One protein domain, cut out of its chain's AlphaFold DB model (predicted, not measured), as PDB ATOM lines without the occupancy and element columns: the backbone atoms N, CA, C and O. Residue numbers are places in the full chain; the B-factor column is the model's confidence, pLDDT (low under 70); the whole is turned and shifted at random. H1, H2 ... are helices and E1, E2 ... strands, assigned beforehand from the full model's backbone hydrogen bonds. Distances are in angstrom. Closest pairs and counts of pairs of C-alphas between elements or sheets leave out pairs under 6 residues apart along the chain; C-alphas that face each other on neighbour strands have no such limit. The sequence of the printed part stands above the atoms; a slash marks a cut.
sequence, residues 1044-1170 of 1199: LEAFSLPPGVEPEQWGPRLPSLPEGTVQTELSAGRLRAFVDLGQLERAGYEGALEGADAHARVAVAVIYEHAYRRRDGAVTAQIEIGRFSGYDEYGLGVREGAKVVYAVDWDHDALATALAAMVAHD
ATOM      1  N   LEU A1044     -38.508  29.489 -47.956       88.56
ATOM      2  CA  LEU A1044     -38.415  30.424 -49.081       88.56
ATOM      3  C   LEU A1044     -39.676  30.397 -49.961       88.56
ATOM      4  O   LEU A1044     -40.173  31.450 -50.360       88.56
ATOM      5  N   GLU A1045     -40.189  29.201 -50.257       88.56
ATOM      6  CA  GLU A1045     -41.301  28.999 -51.193       88.56
ATOM      7  C   GLU A1045     -42.598  29.631 -50.669       88.56
ATOM      8  O   GLU A1045     -43.380  30.186 -51.445       88.56
ATOM      9  N   ALA A1046     -42.766  29.680 -49.343       91.38
ATOM     10  CA  ALA A1046     -43.934  30.267 -48.698       91.38
ATOM     11  C   ALA A1046     -44.104  31.767 -49.003       91.38
ATOM     12  O   ALA A1046     -45.234  32.253 -49.047       91.38
ATOM     13  N   PHE A1047     -43.017  32.507 -49.266       90.00
ATOM     14  CA  PHE A1047     -43.079  33.942 -49.586       90.00
ATOM     15  C   PHE A1047     -43.704  34.250 -50.952       90.00
ATOM     16  O   PHE A1047     -44.086  35.399 -51.180       90.00
ATOM     17  N   SER A1048     -43.842  33.243 -51.821       86.88
ATOM     18  CA  SER A1048     -44.436  33.370 -53.162       86.88
ATOM     19  C   SER A1048     -45.923  32.993 -53.210       86.88
ATOM     20  O   SER A1048     -46.576  33.172 -54.234       86.88
ATOM     21  N   LEU A1049     -46.474  32.436 -52.126       89.12
ATOM     22  CA  LEU A1049     -47.865  31.967 -52.072       89.12
ATOM     23  C   LEU A1049     -48.918  33.076 -51.874       89.12
ATOM     24  O   LEU A1049     -50.024  32.934 -52.407       89.12
ATOM     25  N   PRO A1050     -48.656  34.158 -51.114       86.31
ATOM     26  CA  PRO A1050     -49.642  35.209 -50.895       86.31
ATOM     27  C   PRO A1050     -50.008  35.942 -52.202       86.31
ATOM     28  O   PRO A1050     -49.129  36.441 -52.904       86.31
ATOM     29  N   PRO A1051     -51.303  36.054 -52.548       78.94
ATOM     30  CA  PRO A1051     -51.721  36.583 -53.842       78.94
ATOM     31  C   PRO A1051     -51.399  38.076 -53.994       78.94
ATOM     32  O   PRO A1051     -51.755  38.891 -53.143       78.94
ATOM     33  N   GLY A1052     -50.784  38.443 -55.123       79.56
ATOM     34  CA  GLY A1052     -50.482  39.836 -55.479       79.56
ATOM     35  C   GLY A1052     -49.293  40.445 -54.731       79.56
ATOM     36  O   GLY A1052     -49.151  41.670 -54.719       79.56
ATOM     37  N   VAL A1053     -48.466  39.614 -54.092       81.81
ATOM     38  CA  VAL A1053     -47.256  40.032 -53.385       81.81
ATOM     39  C   VAL A1053     -46.081  39.213 -53.888       81.81
ATOM     40  O   VAL A1053     -45.975  38.032 -53.577       81.81
ATOM     41  N   GLU A1054     -45.184  39.853 -54.629       82.81
ATOM     42  CA  GLU A1054     -43.939  39.203 -55.034       82.81
ATOM     43  C   GLU A1054     -42.990  39.081 -53.831       82.81
ATOM     44  O   GLU A1054     -42.962  39.989 -52.988       82.81
ATOM     45  N   PRO A1055     -42.172  38.018 -53.740       83.50
ATOM     46  CA  PRO A1055     -41.296  37.782 -52.595       83.50
ATOM     47  C   PRO A1055     -40.408  38.983 -52.208       83.50
ATOM     48  O   PRO A1055     -40.246  39.315 -51.036       83.50
ATOM     49  N   GLU A1056     -39.905  39.719 -53.197       81.38
ATOM     50  CA  GLU A1056     -39.060  40.911 -53.037       81.38
ATOM     51  C   GLU A1056     -39.771  42.064 -52.304       81.38
ATOM     52  O   GLU A1056     -39.140  42.896 -51.641       81.38
ATOM     53  N   GLN A1057     -41.103  42.108 -52.395       83.38
ATOM     54  CA  GLN A1057     -41.940  43.154 -51.817       83.38
ATOM     55  C   GLN A1057     -42.141  42.984 -50.307       83.38
ATOM     56  O   GLN A1057     -42.647  43.909 -49.671       83.38
ATOM     57  N   TRP A1058     -41.737  41.855 -49.714       84.25
ATOM     58  CA  TRP A1058     -41.786  41.636 -48.262       84.25
ATOM     59  C   TRP A1058     -40.735  42.436 -47.501       84.25
ATOM     60  O   TRP A1058     -40.988  42.870 -46.379       84.25
ATOM     61  N   GLY A1059     -39.576  42.697 -48.110       81.75
ATOM     62  CA  GLY A1059     -38.475  43.409 -47.455       81.75
ATOM     63  C   GLY A1059     -38.876  44.764 -46.853       81.75
ATOM     64  O   GLY A1059     -38.574  44.999 -45.687       81.75
ATOM     65  N   PRO A1060     -39.568  45.647 -47.598       80.56
ATOM     66  CA  PRO A1060     -40.096  46.906 -47.063       80.56
ATOM     67  C   PRO A1060     -41.251  46.762 -46.052       80.56
ATOM     68  O   PRO A1060     -41.582  47.737 -45.380       80.56
ATOM     69  N   ARG A1061     -41.888  45.585 -45.954       78.00
ATOM     70  CA  ARG A1061     -43.066  45.317 -45.097       78.00
ATOM     71  C   ARG A1061     -42.701  44.775 -43.710       78.00
ATOM     72  O   ARG A1061     -43.538  44.768 -42.802       78.00
ATOM     73  N   LEU A1062     -41.466  44.305 -43.552       83.56
ATOM     74  CA  LEU A1062     -40.949  43.668 -42.345       83.56
ATOM     75  C   LEU A1062     -39.970  44.603 -41.613       83.56
ATOM     76  O   LEU A1062     -39.269  45.384 -42.262       83.56
ATOM     77  N   PRO A1063     -39.901  44.552 -40.268       77.56
ATOM     78  CA  PRO A1063     -38.925  45.337 -39.521       77.56
ATOM     79  C   PRO A1063     -37.495  44.937 -39.911       77.56
ATOM     80  O   PRO A1063     -37.149  43.759 -39.950       77.56
ATOM     81  N   SER A1064     -36.643  45.926 -40.180       78.69
ATOM     82  CA  SER A1064     -35.216  45.694 -40.413       78.69
ATOM     83  C   SER A1064     -34.501  45.586 -39.072       78.69
ATOM     84  O   SER A1064     -34.287  46.600 -38.424       78.69
ATOM     85  N   LEU A1065     -34.120  44.386 -38.643       81.56
ATOM     86  CA  LEU A1065     -33.474  44.200 -37.340       81.56
ATOM     87  C   LEU A1065     -31.998  44.663 -37.378       81.56
ATOM     88  O   LEU A1065     -31.303  44.377 -38.358       81.56
ATOM     89  N   PRO A1066     -31.494  45.384 -36.355       76.25
ATOM     90  CA  PRO A1066     -30.091  45.785 -36.279       76.25
ATOM     91  C   PRO A1066     -29.135  44.590 -36.193       76.25
ATOM     92  O   PRO A1066     -29.435  43.567 -35.574       76.25
ATOM     93  N   GLU A1067     -27.943  44.746 -36.766       68.75
ATOM     94  CA  GLU A1067     -26.866  43.755 -36.675       68.75
ATOM     95  C   GLU A1067     -26.492  43.506 -35.200       68.75
ATOM     96  O   GLU A1067     -26.363  44.452 -34.425       68.75
ATOM     97  N   GLY A1068     -26.347  42.238 -34.803       69.00
ATOM     98  CA  GLY A1068     -26.054  41.838 -33.418       69.00
ATOM     99  C   GLY A1068     -27.282  41.568 -32.539       69.00
ATOM    100  O   GLY A1068     -27.158  40.862 -31.542       69.00
ATOM    101  N   THR A1069     -28.478  42.021 -32.944       80.69
ATOM    102  CA  THR A1069     -29.723  41.771 -32.182       80.69
ATOM    103  C   THR A1069     -30.276  40.363 -32.363       80.69
ATOM    104  O   THR A1069     -31.042  39.895 -31.527       80.69
ATOM    105  N   VAL A1070     -29.898  39.681 -33.445       83.31
ATOM    106  CA  VAL A1070     -30.348  38.324 -33.758       83.31
ATOM    107  C   VAL A1070     -29.148  37.391 -33.741       83.31
ATOM    108  O   VAL A1070     -28.197  37.571 -34.501       83.31
ATOM    109  N   GLN A1071     -29.212  36.374 -32.891       79.56
ATOM    110  CA  GLN A1071     -28.277  35.258 -32.889       79.56
ATOM    111  C   GLN A1071     -28.927  34.092 -33.618       79.56
ATOM    112  O   GLN A1071     -29.987  33.635 -33.200       79.56
ATOM    113  N   THR A1072     -28.317  33.616 -34.695       78.44
ATOM    114  CA  THR A1072     -28.871  32.529 -35.506       78.44
ATOM    115  C   THR A1072     -27.940  31.338 -35.567       78.44
ATOM    116  O   THR A1072     -26.725  31.466 -35.446       78.44
ATOM    117  N   GLU A1073     -28.554  30.181 -35.730       72.38
ATOM    118  CA  GLU A1073     -27.943  28.868 -35.836       72.38
ATOM    119  C   GLU A1073     -28.741  28.128 -36.908       72.38
ATOM    120  O   GLU A1073     -29.971  28.143 -36.896       72.38
ATOM    121  N   LEU A1074     -28.066  27.532 -37.881       71.88
ATOM    122  CA  LEU A1074     -28.713  26.783 -38.950       71.88
ATOM    123  C   LEU A1074     -28.033  25.426 -39.049       71.88
ATOM    124  O   LEU A1074     -26.853  25.356 -39.379       71.88
ATOM    125  N   SER A1075     -28.790  24.364 -38.799       68.12
ATOM    126  CA  SER A1075     -28.296  22.989 -38.880       68.12
ATOM    127  C   SER A1075     -29.325  22.113 -39.584       68.12
ATOM    128  O   SER A1075     -30.512  22.197 -39.272       68.12
ATOM    129  N   ALA A1076     -28.889  21.323 -40.570       70.25
ATOM    130  CA  ALA A1076     -29.732  20.399 -41.342       70.25
ATOM    131  C   ALA A1076     -31.069  21.009 -41.835       70.25
ATOM    132  O   ALA A1076     -32.132  20.407 -41.714       70.25
ATOM    133  N   GLY A1077     -31.036  22.247 -42.348       74.81
ATOM    134  CA  GLY A1077     -32.233  22.954 -42.827       74.81
ATOM    135  C   GLY A1077     -33.154  23.493 -41.721       74.81
ATOM    136  O   GLY A1077     -34.206  24.051 -42.019       74.81
ATOM    137  N   ARG A1078     -32.783  23.384 -40.445       83.00
ATOM    138  CA  ARG A1078     -33.516  23.969 -39.319       83.00
ATOM    139  C   ARG A1078     -32.838  25.254 -38.857       83.00
ATOM    140  O   ARG A1078     -31.742  25.225 -38.303       83.00
ATOM    141  N   LEU A1079     -33.514  26.381 -39.062       85.62
ATOM    142  CA  LEU A1079     -33.115  27.682 -38.537       85.62
ATOM    143  C   LEU A1079     -33.527  27.776 -37.067       85.62
ATOM    144  O   LEU A1079     -34.689  27.601 -36.729       85.62
ATOM    145  N   ARG A1080     -32.598  28.096 -36.180       86.00
ATOM    146  CA  ARG A1080     -32.877  28.536 -34.815       86.00
ATOM    147  C   ARG A1080     -32.413  29.971 -34.692       86.00
ATOM    148  O   ARG A1080     -31.277  30.288 -35.035       86.00
ATOM    149  N   ALA A1081     -33.268  30.849 -34.200       87.12
ATOM    150  CA  ALA A1081     -32.895  32.232 -33.972       87.12
ATOM    151  C   ALA A1081     -33.320  32.689 -32.587       87.12
ATOM    152  O   ALA A1081     -34.421  32.390 -32.138       87.12
ATOM    153  N   PHE A1082     -32.451  33.460 -31.949       87.56
ATOM    154  CA  PHE A1082     -32.738  34.163 -30.717       87.56
ATOM    155  C   PHE A1082     -32.647  35.666 -30.961       87.56
ATOM    156  O   PHE A1082     -31.605  36.160 -31.396       87.56
ATOM    157  N   VAL A1083     -33.710  36.402 -30.660       87.50
ATOM    158  CA  VAL A1083     -33.771  37.858 -30.813       87.50
ATOM    159  C   VAL A1083     -33.645  38.535 -29.446       87.50
ATOM    160  O   VAL A1083     -34.445  38.278 -28.543       87.50
ATOM    161  N   ASP A1084     -32.645  39.407 -29.296       88.12
ATOM    162  CA  ASP A1084     -32.369  40.176 -28.079       88.12
ATOM    163  C   ASP A1084     -33.227  41.443 -28.007       88.12
ATOM    164  O   ASP A1084     -32.932  42.470 -28.629       88.12
ATOM    165  N   LEU A1085     -34.258  41.402 -27.166       85.62
ATOM    166  CA  LEU A1085     -35.106  42.559 -26.889       85.62
ATOM    167  C   LEU A1085     -34.339  43.728 -26.267       85.62
ATOM    168  O   LEU A1085     -34.627  44.878 -26.574       85.62
ATOM    169  N   GLY A1086     -33.351  43.455 -25.413       81.44
ATOM    170  CA  GLY A1086     -32.562  44.499 -24.764       81.44
ATOM    171  C   GLY A1086     -31.713  45.288 -25.758       81.44
ATOM    172  O   GLY A1086     -31.599  46.508 -25.635       81.44
ATOM    173  N   GLN A1087     -31.138  44.623 -26.764       83.31
ATOM    174  CA  GLN A1087     -30.426  45.324 -27.836       83.31
ATOM    175  C   GLN A1087     -31.368  46.011 -28.827       83.31
ATOM    176  O   GLN A1087     -31.036  47.101 -29.289       83.31
ATOM    177  N   LEU A1088     -32.537  45.432 -29.122       81.94
ATOM    178  CA  LEU A1088     -33.544  46.096 -29.956       81.94
ATOM    179  C   LEU A1088     -34.022  47.411 -29.331       81.94
ATOM    180  O   LEU A1088     -34.028  48.439 -30.005       81.94
ATOM    181  N   GLU A1089     -34.345  47.406 -28.037       80.12
ATOM    182  CA  GLU A1089     -34.726  48.612 -27.289       80.12
ATOM    183  C   GLU A1089     -33.606  49.665 -27.321       80.12
ATOM    184  O   GLU A1089     -33.845  50.807 -27.706       80.12
ATOM    185  N   ARG A1090     -32.351  49.279 -27.033       78.12
ATOM    186  CA  ARG A1090     -31.189  50.193 -27.109       78.12
ATOM    187  C   ARG A1090     -30.947  50.758 -28.506       78.12
ATOM    188  O   ARG A1090     -30.420  51.858 -28.631       78.12
ATOM    189  N   ALA A1091     -31.299  50.006 -29.544       75.19
ATOM    190  CA  ALA A1091     -31.214  50.442 -30.929       75.19
ATOM    191  C   ALA A1091     -32.422  51.292 -31.373       75.19
ATOM    192  O   ALA A1091     -32.511  51.640 -32.551       75.19
ATOM    193  N   GLY A1092     -33.351  51.616 -30.463       73.44
ATOM    194  CA  GLY A1092     -34.511  52.468 -30.728       73.44
ATOM    195  C   GLY A1092     -35.696  51.756 -31.390       73.44
ATOM    196  O   GLY A1092     -36.522  52.415 -32.014       73.44
ATOM    197  N   TYR A1093     -35.800  50.424 -31.280       70.50
ATOM    198  CA  TYR A1093     -36.874  49.620 -31.896       70.50
ATOM    199  C   TYR A1093     -38.101  49.410 -30.992       70.50
ATOM    200  O   TYR A1093     -38.904  48.515 -31.250       70.50
ATOM    201  N   GLU A1094     -38.295  50.239 -29.962       67.06
ATOM    202  CA  GLU A1094     -39.415  50.123 -29.010       67.06
ATOM    203  C   GLU A1094     -40.787  50.073 -29.719       67.06
ATOM    204  O   GLU A1094     -41.610  49.216 -29.408       67.06
ATOM    205  N   GLY A1095     -40.989  50.886 -30.765       59.53
ATOM    206  CA  GLY A1095     -42.227  50.905 -31.560       59.53
ATOM    207  C   GLY A1095     -42.437  49.698 -32.492       59.53
ATOM    208  O   GLY A1095     -43.565  49.421 -32.886       59.53
ATOM    209  N   ALA A1096     -41.384  48.941 -32.833       58.16
ATOM    210  CA  ALA A1096     -41.504  47.713 -33.635       58.16
ATOM    211  C   ALA A1096     -42.036  46.520 -32.818       58.16
ATOM    212  O   ALA A1096     -42.352  45.472 -33.386       58.16
ATOM    213  N   LEU A1097     -42.136  46.686 -31.495       65.88
ATOM    214  CA  LEU A1097     -42.631  45.700 -30.537       65.88
ATOM    215  C   LEU A1097     -44.072  46.003 -30.068       65.88
ATOM    216  O   LEU A1097     -44.607  45.278 -29.229       65.88
ATOM    217  N   GLU A1098     -44.718  47.043 -30.612       61.91
ATOM    218  CA  GLU A1098     -46.083  47.454 -30.262       61.91
ATOM    219  C   GLU A1098     -47.145  46.800 -31.174       61.91
ATOM    220  O   GLU A1098     -47.023  46.791 -32.399       61.91
ATOM    221  N   GLY A1099     -48.224  46.268 -30.582       66.62
ATOM    222  CA  GLY A1099     -49.344  45.631 -31.296       66.62
ATOM    223  C   GLY A1099     -49.501  44.132 -31.004       66.62
ATOM    224  O   GLY A1099     -48.599  43.492 -30.470       66.62
ATOM    225  N   ALA A1100     -50.669  43.566 -31.336       65.94
ATOM    226  CA  ALA A1100     -51.006  42.175 -31.000       65.94
ATOM    227  C   ALA A1100     -50.081  41.136 -31.675       65.94
ATOM    228  O   ALA A1100     -49.794  40.108 -31.067       65.94
ATOM    229  N   ASP A1101     -49.545  41.452 -32.862       74.44
ATOM    230  CA  ASP A1101     -48.756  40.528 -33.698       74.44
ATOM    231  C   ASP A1101     -47.269  40.914 -33.833       74.44
ATOM    232  O   ASP A1101     -46.549  40.371 -34.672       74.44
ATOM    233  N   ALA A1102     -46.771  41.853 -33.020       78.19
ATOM    234  CA  ALA A1102     -45.426  42.418 -33.178       78.19
ATOM    235  C   ALA A1102     -44.305  41.356 -33.145       78.19
ATOM    236  O   ALA A1102     -43.423  41.345 -34.003       78.19
ATOM    237  N   HIS A1103     -44.385  40.393 -32.220       84.56
ATOM    238  CA  HIS A1103     -43.418  39.293 -32.113       84.56
ATOM    239  C   HIS A1103     -43.442  38.359 -33.333       84.56
ATOM    240  O   HIS A1103     -42.386  37.937 -33.800       84.56
ATOM    241  N   ALA A1104     -44.626  38.085 -33.894       84.06
ATOM    242  CA  ALA A1104     -44.758  37.280 -35.107       84.06
ATOM    243  C   ALA A1104     -44.149  38.003 -36.318       84.06
ATOM    244  O   ALA A1104     -43.439  37.385 -37.104       84.06
ATOM    245  N   ARG A1105     -44.327  39.327 -36.439       85.19
ATOM    246  CA  ARG A1105     -43.685  40.129 -37.501       85.19
ATOM    247  C   ARG A1105     -42.163  40.135 -37.395       85.19
ATOM    248  O   ARG A1105     -41.491  40.062 -38.421       85.19
ATOM    249  N   VAL A1106     -41.621  40.205 -36.178       87.06
ATOM    250  CA  VAL A1106     -40.176  40.065 -35.929       87.06
ATOM    251  C   VAL A1106     -39.699  38.663 -36.321       87.06
ATOM    252  O   VAL A1106     -38.692  38.548 -37.013       87.06
ATOM    253  N   ALA A1107     -40.440  37.609 -35.968       89.12
ATOM    254  CA  ALA A1107     -40.114  36.242 -36.375       89.12
ATOM    255  C   ALA A1107     -40.120  36.068 -37.906       89.12
ATOM    256  O   ALA A1107     -39.148  35.560 -38.462       89.12
ATOM    257  N   VAL A1108     -41.141  36.578 -38.606       91.38
ATOM    258  CA  VAL A1108     -41.192  36.581 -40.081       91.38
ATOM    259  C   VAL A1108     -40.043  37.394 -40.675       91.38
ATOM    260  O   VAL A1108     -39.488  36.984 -41.688       91.38
ATOM    261  N   ALA A1109     -39.636  38.506 -40.057       89.50
ATOM    262  CA  ALA A1109     -38.481  39.283 -40.511       89.50
ATOM    263  C   ALA A1109     -37.176  38.484 -40.440       89.50
ATOM    264  O   ALA A1109     -36.387  38.520 -41.385       89.50
ATOM    265  N   VAL A1110     -36.971  37.725 -39.358       90.31
ATOM    266  CA  VAL A1110     -35.827  36.813 -39.228       90.31
ATOM    267  C   VAL A1110     -35.893  35.717 -40.293       90.31
ATOM    268  O   VAL A1110     -34.913  35.494 -41.002       90.31
ATOM    269  N   ILE A1111     -37.051  35.072 -40.463       92.19
ATOM    270  CA  ILE A1111     -37.227  34.016 -41.468       92.19
ATOM    271  C   ILE A1111     -37.014  34.566 -42.884       92.19
ATOM    272  O   ILE A1111     -36.331  33.934 -43.680       92.19
ATOM    273  N   TYR A1112     -37.527  35.752 -43.204       90.88
ATOM    274  CA  TYR A1112     -37.336  36.393 -44.505       90.88
ATOM    275  C   TYR A1112     -35.864  36.723 -44.774       90.88
ATOM    276  O   TYR A1112     -35.358  36.486 -45.871       90.88
ATOM    277  N   GLU A1113     -35.148  37.240 -43.776       87.50
ATOM    278  CA  GLU A1113     -33.717  37.514 -43.904       87.50
ATOM    279  C   GLU A1113     -32.926  36.228 -44.206       87.50
ATOM    280  O   GLU A1113     -32.100  36.227 -45.115       87.50
ATOM    281  N   HIS A1114     -33.211  35.122 -43.517       85.69
ATOM    282  CA  HIS A1114     -32.470  33.865 -43.678       85.69
ATOM    283  C   HIS A1114     -32.931  33.010 -44.867       85.69
ATOM    284  O   HIS A1114     -32.126  32.624 -45.713       85.69
ATOM    285  N   ALA A1115     -34.228  32.731 -44.971       86.69
ATOM    286  CA  ALA A1115     -34.779  31.883 -46.022       86.69
ATOM    287  C   ALA A1115     -34.807  32.592 -47.384       86.69
ATOM    288  O   ALA A1115     -34.433  31.974 -48.375       86.69
ATOM    289  N   TYR A1116     -35.202  33.875 -47.439       86.44
ATOM    290  CA  TYR A1116     -35.348  34.611 -48.702       86.44
ATOM    291  C   TYR A1116     -34.099  35.387 -49.120       86.44
ATOM    292  O   TYR A1116     -33.552  35.144 -50.194       86.44
ATOM    293  N   ARG A1117     -33.618  36.318 -48.289       81.50
ATOM    294  CA  ARG A1117     -32.496  37.193 -48.680       81.50
ATOM    295  C   ARG A1117     -31.151  36.477 -48.707       81.50
ATOM    296  O   ARG A1117     -30.350  36.748 -49.596       81.50
ATOM    297  N   ARG A1118     -30.883  35.618 -47.722       77.19
ATOM    298  CA  ARG A1118     -29.623  34.861 -47.630       77.19
ATOM    299  C   ARG A1118     -29.670  33.524 -48.358       77.19
ATOM    300  O   ARG A1118     -28.608  32.997 -48.670       77.19
ATOM    301  N   ARG A1119     -30.876  33.019 -48.649       79.75
ATOM    302  CA  ARG A1119     -31.113  31.705 -49.270       79.75
ATOM    303  C   ARG A1119     -30.392  30.589 -48.519       79.75
ATOM    304  O   ARG A1119     -29.772  29.714 -49.104       79.75
ATOM    305  N   ASP A1120     -30.497  30.620 -47.196       72.44
ATOM    306  CA  ASP A1120     -29.811  29.675 -46.316       72.44
ATOM    307  C   ASP A1120     -30.387  28.238 -46.403       72.44
ATOM    308  O   ASP A1120     -29.894  27.334 -45.743       72.44
ATOM    309  N   GLY A1121     -31.426  27.995 -47.212       76.56
ATOM    310  CA  GLY A1121     -32.000  26.656 -47.408       76.56
ATOM    311  C   GLY A1121     -32.844  26.152 -46.231       76.56
ATOM    312  O   GLY A1121     -33.057  24.950 -46.095       76.56
ATOM    313  N   ALA A1122     -33.323  27.052 -45.367       84.31
ATOM    314  CA  ALA A1122     -34.144  26.691 -44.215       84.31
ATOM    315  C   ALA A1122     -35.497  26.072 -44.633       84.31
ATOM    316  O   ALA A1122     -36.250  26.645 -45.423       84.31
ATOM    317  N   VAL A1123     -35.804  24.917 -44.050       87.19
ATOM    318  CA  VAL A1123     -37.046  24.139 -44.168       87.19
ATOM    319  C   VAL A1123     -37.956  24.379 -42.962       87.19
ATOM    320  O   VAL A1123     -39.168  24.494 -43.107       87.19
ATOM    321  N   THR A1124     -37.370  24.519 -41.771       90.25
ATOM    322  CA  THR A1124     -38.090  24.867 -40.537       90.25
ATOM    323  C   THR A1124     -37.379  25.997 -39.802       90.25
ATOM    324  O   THR A1124     -36.179  26.209 -39.993       90.25
ATOM    325  N   ALA A1125     -38.109  26.745 -38.975       92.19
ATOM    326  CA  ALA A1125     -37.556  27.816 -38.160       92.19
ATOM    327  C   ALA A1125     -38.124  27.813 -36.737       92.19
ATOM    328  O   ALA A1125     -39.326  27.926 -36.545       92.19
ATOM    329  N   GLN A1126     -37.248  27.754 -35.740       93.06
ATOM    330  CA  GLN A1126     -37.557  27.973 -34.334       93.06
ATOM    331  C   GLN A1126     -37.063  29.363 -33.938       93.06
ATOM    332  O   GLN A1126     -35.859  29.626 -33.945       93.06
ATOM    333  N   ILE A1127     -37.980  30.262 -33.596       92.50
ATOM    334  CA  ILE A1127     -37.650  31.640 -33.234       92.50
ATOM    335  C   ILE A1127     -37.992  31.873 -31.768       92.50
ATOM    336  O   ILE A1127     -39.151  31.773 -31.369       92.50
ATOM    337  N   GLU A1128     -36.985  32.239 -30.985       91.38
ATOM    338  CA  GLU A1128     -37.118  32.690 -29.606       91.38
ATOM    339  C   GLU A1128     -36.810  34.184 -29.513       91.38
ATOM    340  O   GLU A1128     -35.884  34.700 -30.134       91.38
ATOM    341  N   ILE A1129     -37.590  34.908 -28.722       88.94
ATOM    342  CA  ILE A1129     -37.396  36.330 -28.465       88.94
ATOM    343  C   ILE A1129     -37.335  36.502 -26.953       88.94
ATOM    344  O   ILE A1129     -38.233  36.062 -26.227       88.94
ATOM    345  N   GLY A1130     -36.272  37.129 -26.459       87.19
ATOM    346  CA  GLY A1130     -36.022  37.233 -25.028       87.19
ATOM    347  C   GLY A1130     -35.014  38.311 -24.662       87.19
ATOM    348  O   GLY A1130     -34.504  39.035 -25.512       87.19
ATOM    349  N   ARG A1131     -34.741  38.442 -23.363       86.25
ATOM    350  CA  ARG A1131     -33.807  39.438 -22.819       86.25
ATOM    351  C   ARG A1131     -32.650  38.751 -22.100       86.25
ATOM    352  O   ARG A1131     -32.890  37.947 -21.199       86.25
ATOM    353  N   PHE A1132     -31.419  39.092 -22.473       79.50
ATOM    354  CA  PHE A1132     -30.202  38.544 -21.869       79.50
ATOM    355  C   PHE A1132     -29.848  39.212 -20.535       79.50
ATOM    356  O   PHE A1132     -30.088  40.404 -20.333       79.50
ATOM    357  N   SER A1133     -29.245  38.438 -19.630       67.38
ATOM    358  CA  SER A1133     -28.717  38.905 -18.343       67.38
ATOM    359  C   SER A1133     -27.253  39.375 -18.398       67.38
ATOM    360  O   SER A1133     -26.815  40.046 -17.466       67.38
ATOM    361  N   GLY A1134     -26.504  39.060 -19.467       67.75
ATOM    362  CA  GLY A1134     -25.090  39.422 -19.662       67.75
ATOM    363  C   GLY A1134     -24.630  39.310 -21.129       67.75
ATOM    364  O   GLY A1134     -25.352  38.744 -21.953       67.75
ATOM    365  N   TYR A1135     -23.449  39.857 -21.447       66.88
ATOM    366  CA  TYR A1135     -22.870  39.926 -22.804       66.88
ATOM    367  C   TYR A1135     -21.369  39.568 -22.799       66.88
ATOM    368  O   TYR A1135     -20.702  39.799 -21.790       66.88
ATOM    369  N   ASP A1136     -20.848  39.026 -23.906       59.66
ATOM    370  CA  ASP A1136     -19.427  38.680 -24.099       59.66
ATOM    371  C   ASP A1136     -18.547  39.867 -24.570       59.66
ATOM    372  O   ASP A1136     -19.019  40.999 -24.695       59.66
ATOM    373  N   GLU A1137     -17.250  39.624 -24.825       50.69
ATOM    374  CA  GLU A1137     -16.275  40.659 -25.235       50.69
ATOM    375  C   GLU A1137     -16.588  41.322 -26.589       50.69
ATOM    376  O   GLU A1137     -16.086  42.409 -26.879       50.69
ATOM    377  N   TYR A1138     -17.448  40.695 -27.395       54.12
ATOM    378  CA  TYR A1138     -17.912  41.196 -28.686       54.12
ATOM    379  C   TYR A1138     -19.324  41.795 -28.605       54.12
ATOM    380  O   TYR A1138     -19.866  42.240 -29.618       54.12
ATOM    381  N   GLY A1139     -19.910  41.848 -27.405       60.84
ATOM    382  CA  GLY A1139     -21.242  42.389 -27.162       60.84
ATOM    383  C   GLY A1139     -22.378  41.434 -27.531       60.84
ATOM    384  O   GLY A1139     -23.511  41.893 -27.673       60.84
ATOM    385  N   LEU A1140     -22.124  40.130 -27.679       65.50
ATOM    386  CA  LEU A1140     -23.159  39.123 -27.935       65.50
ATOM    387  C   LEU A1140     -23.747  38.604 -26.615       65.50
ATOM    388  O   LEU A1140     -23.028  38.371 -25.646       65.50
ATOM    389  N   GLY A1141     -25.072  38.451 -26.558       64.56
ATOM    390  CA  GLY A1141     -25.781  38.012 -25.350       64.56
ATOM    391  C   GLY A1141     -25.472  36.558 -24.970       64.56
ATOM    392  O   GLY A1141     -25.513  35.671 -25.823       64.56
ATOM    393  N   VAL A1142     -25.214  36.300 -23.687       67.06
ATOM    394  CA  VAL A1142     -24.918  34.955 -23.158       67.06
ATOM    395  C   VAL A1142     -26.218  34.201 -22.871       67.06
ATOM    396  O   VAL A1142     -26.951  34.566 -21.954       67.06
ATOM    397  N   ARG A1143     -26.520  33.148 -23.652       65.38
ATOM    398  CA  ARG A1143     -27.793  32.389 -23.566       65.38
ATOM    399  C   ARG A1143     -28.100  31.870 -22.156       65.38
ATOM    400  O   ARG A1143     -29.262  31.864 -21.752       65.38
ATOM    401  N   GLU A1144     -27.079  31.486 -21.396       61.41
ATOM    402  CA  GLU A1144     -27.208  31.057 -20.001       61.41
ATOM    403  C   GLU A1144     -27.665  32.232 -19.113       61.41
ATOM    404  O   GLU A1144     -26.873  33.066 -18.680       61.41
ATOM    405  N   GLY A1145     -28.979  32.309 -18.866       60.28
ATOM    406  CA  GLY A1145     -29.623  33.362 -18.069       60.28
ATOM    407  C   GLY A1145     -30.610  34.255 -18.834       60.28
ATOM    408  O   GLY A1145     -31.202  35.159 -18.239       60.28
ATOM    409  N   ALA A1146     -30.841  34.003 -20.128       77.31
ATOM    410  CA  ALA A1146     -31.818  34.750 -20.915       77.31
ATOM    411  C   ALA A1146     -33.274  34.443 -20.503       77.31
ATOM    412  O   ALA A1146     -33.659  33.293 -20.288       77.31
ATOM    413  N   LYS A1147     -34.118  35.479 -20.428       85.56
ATOM    414  CA  LYS A1147     -35.564  35.349 -20.185       85.56
ATOM    415  C   LYS A1147     -36.327  35.419 -21.507       85.56
ATOM    416  O   LYS A1147     -36.497  36.509 -22.054       85.56
ATOM    417  N   VAL A1148     -36.806  34.275 -21.990       87.31
ATOM    418  CA  VAL A1148     -37.639  34.159 -23.200       87.31
ATOM    419  C   VAL A1148     -39.057  34.666 -22.923       87.31
ATOM    420  O   VAL A1148     -39.642  34.348 -21.886       87.31
ATOM    421  N   VAL A1149     -39.608  35.473 -23.831       87.31
ATOM    422  CA  VAL A1149     -40.982  36.009 -23.754       87.31
ATOM    423  C   VAL A1149     -41.870  35.558 -24.912       87.31
ATOM    424  O   VAL A1149     -43.091  35.603 -24.790       87.31
ATOM    425  N   TYR A1150     -41.274  35.101 -26.012       86.62
ATOM    426  CA  TYR A1150     -41.973  34.540 -27.161       86.62
ATOM    427  C   TYR A1150     -41.120  33.424 -27.767       86.62
ATOM    428  O   TYR A1150     -39.907  33.577 -27.882       86.62
ATOM    429  N   ALA A1151     -41.750  32.310 -28.123       90.56
ATOM    430  CA  ALA A1151     -41.111  31.167 -28.760       90.56
ATOM    431  C   ALA A1151     -42.109  30.522 -29.720       90.56
ATOM    432  O   ALA A1151     -43.285  30.376 -29.376       90.56
ATOM    433  N   VAL A1152     -41.660  30.171 -30.919       90.44
ATOM    434  CA  VAL A1152     -42.528  29.628 -31.965       90.44
ATOM    435  C   VAL A1152     -41.727  28.777 -32.947       90.44
ATOM    436  O   VAL A1152     -40.604  29.135 -33.300       90.44
ATOM    437  N   ASP A1153     -42.333  27.687 -33.410       92.50
ATOM    438  CA  ASP A1153     -41.819  26.839 -34.484       92.50
ATOM    439  C   ASP A1153     -42.630  27.080 -35.765       92.50
ATOM    440  O   ASP A1153     -43.855  27.200 -35.724       92.50
ATOM    441  N   TRP A1154     -41.939  27.180 -36.895       91.12
ATOM    442  CA  TRP A1154     -42.492  27.478 -38.212       91.12
ATOM    443  C   TRP A1154     -42.035  26.416 -39.205       91.12
ATOM    444  O   TRP A1154     -40.839  26.146 -39.331       91.12
ATOM    445  N   ASP A1155     -42.983  25.863 -39.947       92.81
ATOM    446  CA  ASP A1155     -42.754  25.134 -41.190       92.81
ATOM    447  C   ASP A1155     -43.289  25.957 -42.379       92.81
ATOM    448  O   ASP A1155     -43.774  27.084 -42.211       92.81
ATOM    449  N   HIS A1156     -43.169  25.415 -43.591       92.12
ATOM    450  CA  HIS A1156     -43.633  26.072 -44.815       92.12
ATOM    451  C   HIS A1156     -45.111  26.495 -44.744       92.12
ATOM    452  O   HIS A1156     -45.445  27.634 -45.079       92.12
ATOM    453  N   ASP A1157     -45.996  25.612 -44.281       91.38
ATOM    454  CA  ASP A1157     -47.443  25.844 -44.302       91.38
ATOM    455  C   ASP A1157     -47.880  26.832 -43.208       91.38
ATOM    456  O   ASP A1157     -48.733  27.700 -43.442       91.38
ATOM    457  N   ALA A1158     -47.264  26.758 -42.024       90.44
ATOM    458  CA  ALA A1158     -47.459  27.721 -40.945       90.44
ATOM    459  C   ALA A1158     -46.993  29.124 -41.364       90.44
ATOM    460  O   ALA A1158     -47.714  30.105 -41.146       90.44
ATOM    461  N   LEU A1159     -45.839  29.220 -42.035       93.19
ATOM    462  CA  LEU A1159     -45.331  30.472 -42.593       93.19
ATOM    463  C   LEU A1159     -46.269  31.041 -43.657       93.19
ATOM    464  O   LEU A1159     -46.641  32.210 -43.573       93.19
ATOM    465  N   ALA A1160     -46.706  30.218 -44.611       91.19
ATOM    466  CA  ALA A1160     -47.644  30.627 -45.652       91.19
ATOM    467  C   ALA A1160     -48.956  31.168 -45.058       91.19
ATOM    468  O   ALA A1160     -49.462  32.208 -45.490       91.19
ATOM    469  N   THR A1161     -49.475  30.503 -44.022       89.62
ATOM    470  CA  THR A1161     -50.687  30.922 -43.306       89.62
ATOM    471  C   THR A1161     -50.497  32.275 -42.624       89.62
ATOM    472  O   THR A1161     -51.351  33.158 -42.748       89.62
ATOM    473  N   ALA A1162     -49.371  32.474 -41.935       87.50
ATOM    474  CA  ALA A1162     -49.064  33.740 -41.277       87.50
ATOM    475  C   ALA A1162     -48.880  34.887 -42.285       87.50
ATOM    476  O   ALA A1162     -49.422  35.973 -42.081       87.50
ATOM    477  N   LEU A1163     -48.191  34.646 -43.405       90.12
ATOM    478  CA  LEU A1163     -48.026  35.636 -44.472       90.12
ATOM    479  C   LEU A1163     -49.375  36.023 -45.100       90.12
ATOM    480  O   LEU A1163     -49.644  37.208 -45.298       90.12
ATOM    481  N   ALA A1164     -50.254  35.052 -45.357       87.19
ATOM    482  CA  ALA A1164     -51.604  35.316 -45.855       87.19
ATOM    483  C   ALA A1164     -52.441  36.138 -44.858       87.19
ATOM    484  O   ALA A1164     -53.147  37.064 -45.263       87.19
ATOM    485  N   ALA A1165     -52.332  35.851 -43.556       83.69
ATOM    486  CA  ALA A1165     -52.996  36.622 -42.507       83.69
ATOM    487  C   ALA A1165     -52.479  38.070 -42.435       83.69
ATOM    488  O   ALA A1165     -53.283  38.994 -42.313       83.69
ATOM    489  N   MET A1166     -51.166  38.285 -42.585       82.19
ATOM    490  CA  MET A1166     -50.565  39.625 -42.637       82.19
ATOM    491  C   MET A1166     -51.071  40.434 -43.842       82.19
ATOM    492  O   MET A1166     -51.404  41.606 -43.691       82.19
ATOM    493  N   VAL A1167     -51.208  39.808 -45.019       81.19
ATOM    494  CA  VAL A1167     -51.803  40.453 -46.210       81.19
ATOM    495  C   VAL A1167     -53.285  40.787 -46.007       81.19
ATOM    496  O   VAL A1167     -53.764  41.776 -46.550       81.19
ATOM    497  N   ALA A1168     -54.022  39.979 -45.241       75.50
ATOM    498  CA  ALA A1168     -55.445  40.200 -44.985       75.50
ATOM    499  C   ALA A1168     -55.725  41.279 -43.920       75.50
ATOM    500  O   ALA A1168     -56.788  41.904 -43.961       75.50
ATOM    501  N   HIS A1169     -54.813  41.476 -42.960       68.62
ATOM    502  CA  HIS A1169     -54.977  42.426 -41.853       68.62
ATOM    503  C   HIS A1169     -54.514  43.854 -42.174       68.62
ATOM    504  O   HIS A1169     -55.112  44.799 -41.650       68.62
ATOM    505  N   ASP A1170     -53.518  44.028 -43.047       57.25
ATOM    506  CA  ASP A1170     -53.056  45.344 -43.493       57.25
ATOM    507  C   ASP A1170     -53.817  45.778 -44.766       57.25
ATOM    508  O   ASP A1170     -53.859  45.069 -45.770       57.25
TER     509      ASP A1170
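Overview. This is residues 1044 to 1170 of the 1199 residues of an uncharacterized protein of Plesiocystis pacifica SIR-1 (UniProt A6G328). One twisted sheet of four strands makes a wall, and the long helix H4 runs slantwise over one of its faces. H1 lies on the far side of H4 from the sheet, H2 follows directly at the end of E2, H5 follows at the end of E4, and the loop of residues 1132 to 1146 lies at one end of the longest axis. The printed part has 127 residues, with five named helices and four named strands in the order H1 E1 E2 H2 H3 H4 E3 E4 H5; the sheet order E1 E2 E3 E4 is mixed, and the class is mixed, helices and strands. The whole is compact, with a radius of gyration of the C-alphas of 14.4 A and spans of 44 by 34 by 21 A.

Arrangement. From Leu 1044 you come first to H1, residues 1055 to 1061, which only just touches H4, residues 1102 to 1117, with 3 pairs of C-alphas within 8 A, the closest those of Gly 1059 and Tyr 1112, 7.7 A apart. E1, residues 1070 to 1075, and E2, residues 1078 to 1084, form an antiparallel hairpin; look for N 1073 and O 1080, 2.8 A apart. H2, residues 1085 to 1090, is on the sheet at a height of 7.7 A, over none of its strands, and on the same face as H4. H3, residues 1094 to 1097, is close to H4 but not clearly touching, the closest C-alphas being those of Ala 1096 and Ala 1102, 6.6 A apart. H4 is on the sheet at a height of 9.3 A, its line and that of E2 at 47 degrees on the local plane; its C-alpha 1107 is 6.1 A from C-alpha 1127 of E3, residues 1124 to 1131. E2 and E3 are parallel neighbours, with N 1081 and O 1126 2.9 A apart, and with H2, H3 and H4 between them in the chain they make a strand-helix-strand unit. E3 and E4, residues 1147 to 1154, form an antiparallel hairpin, with N 1127 and O 1152 2.9 A apart; E4 bends by 51 degrees at residue 1150. H5, residues 1156 to 1169, is close to H4 but not clearly touching, the closest C-alphas being those of Val 1108 and Leu 1159, 7.8 A apart; H4 and H5 on one face of the sheet give two layers, helices over a sheet. Every O i to N i+4 pair is within hydrogen-bond range in H2 and H5, 11 of 12 in H4 and 0 of 3 in H1, where 2 of 4 O i to N i+3 pairs are; H3 is too short for an O i to N i+4 pair.

Along the chain. Find C-alpha 1055 at (-41.296, 37.782, -52.595), where H1 begins. H4 runs 20.9 A from C-alpha 1102 at (-45.426, 42.418, -33.178). E3 is 23.3 A long, E4 20.9 A and E2 19.8 A. H5 runs 20.1 A to C-alpha 1169 at (-54.977, 42.426, -41.853).

Size, cuts and confidence. The two C-alphas farthest apart are those of Pro 1051 and Glu 1137, at 45.7 A. The printed part has no cut, and the link from E3 to E4 is long, with 15 residues. The mean pLDDT of the printed part is 80.2; it is under 70 at 25 residues, among them 1094 to 1100 and 1133 to 1145.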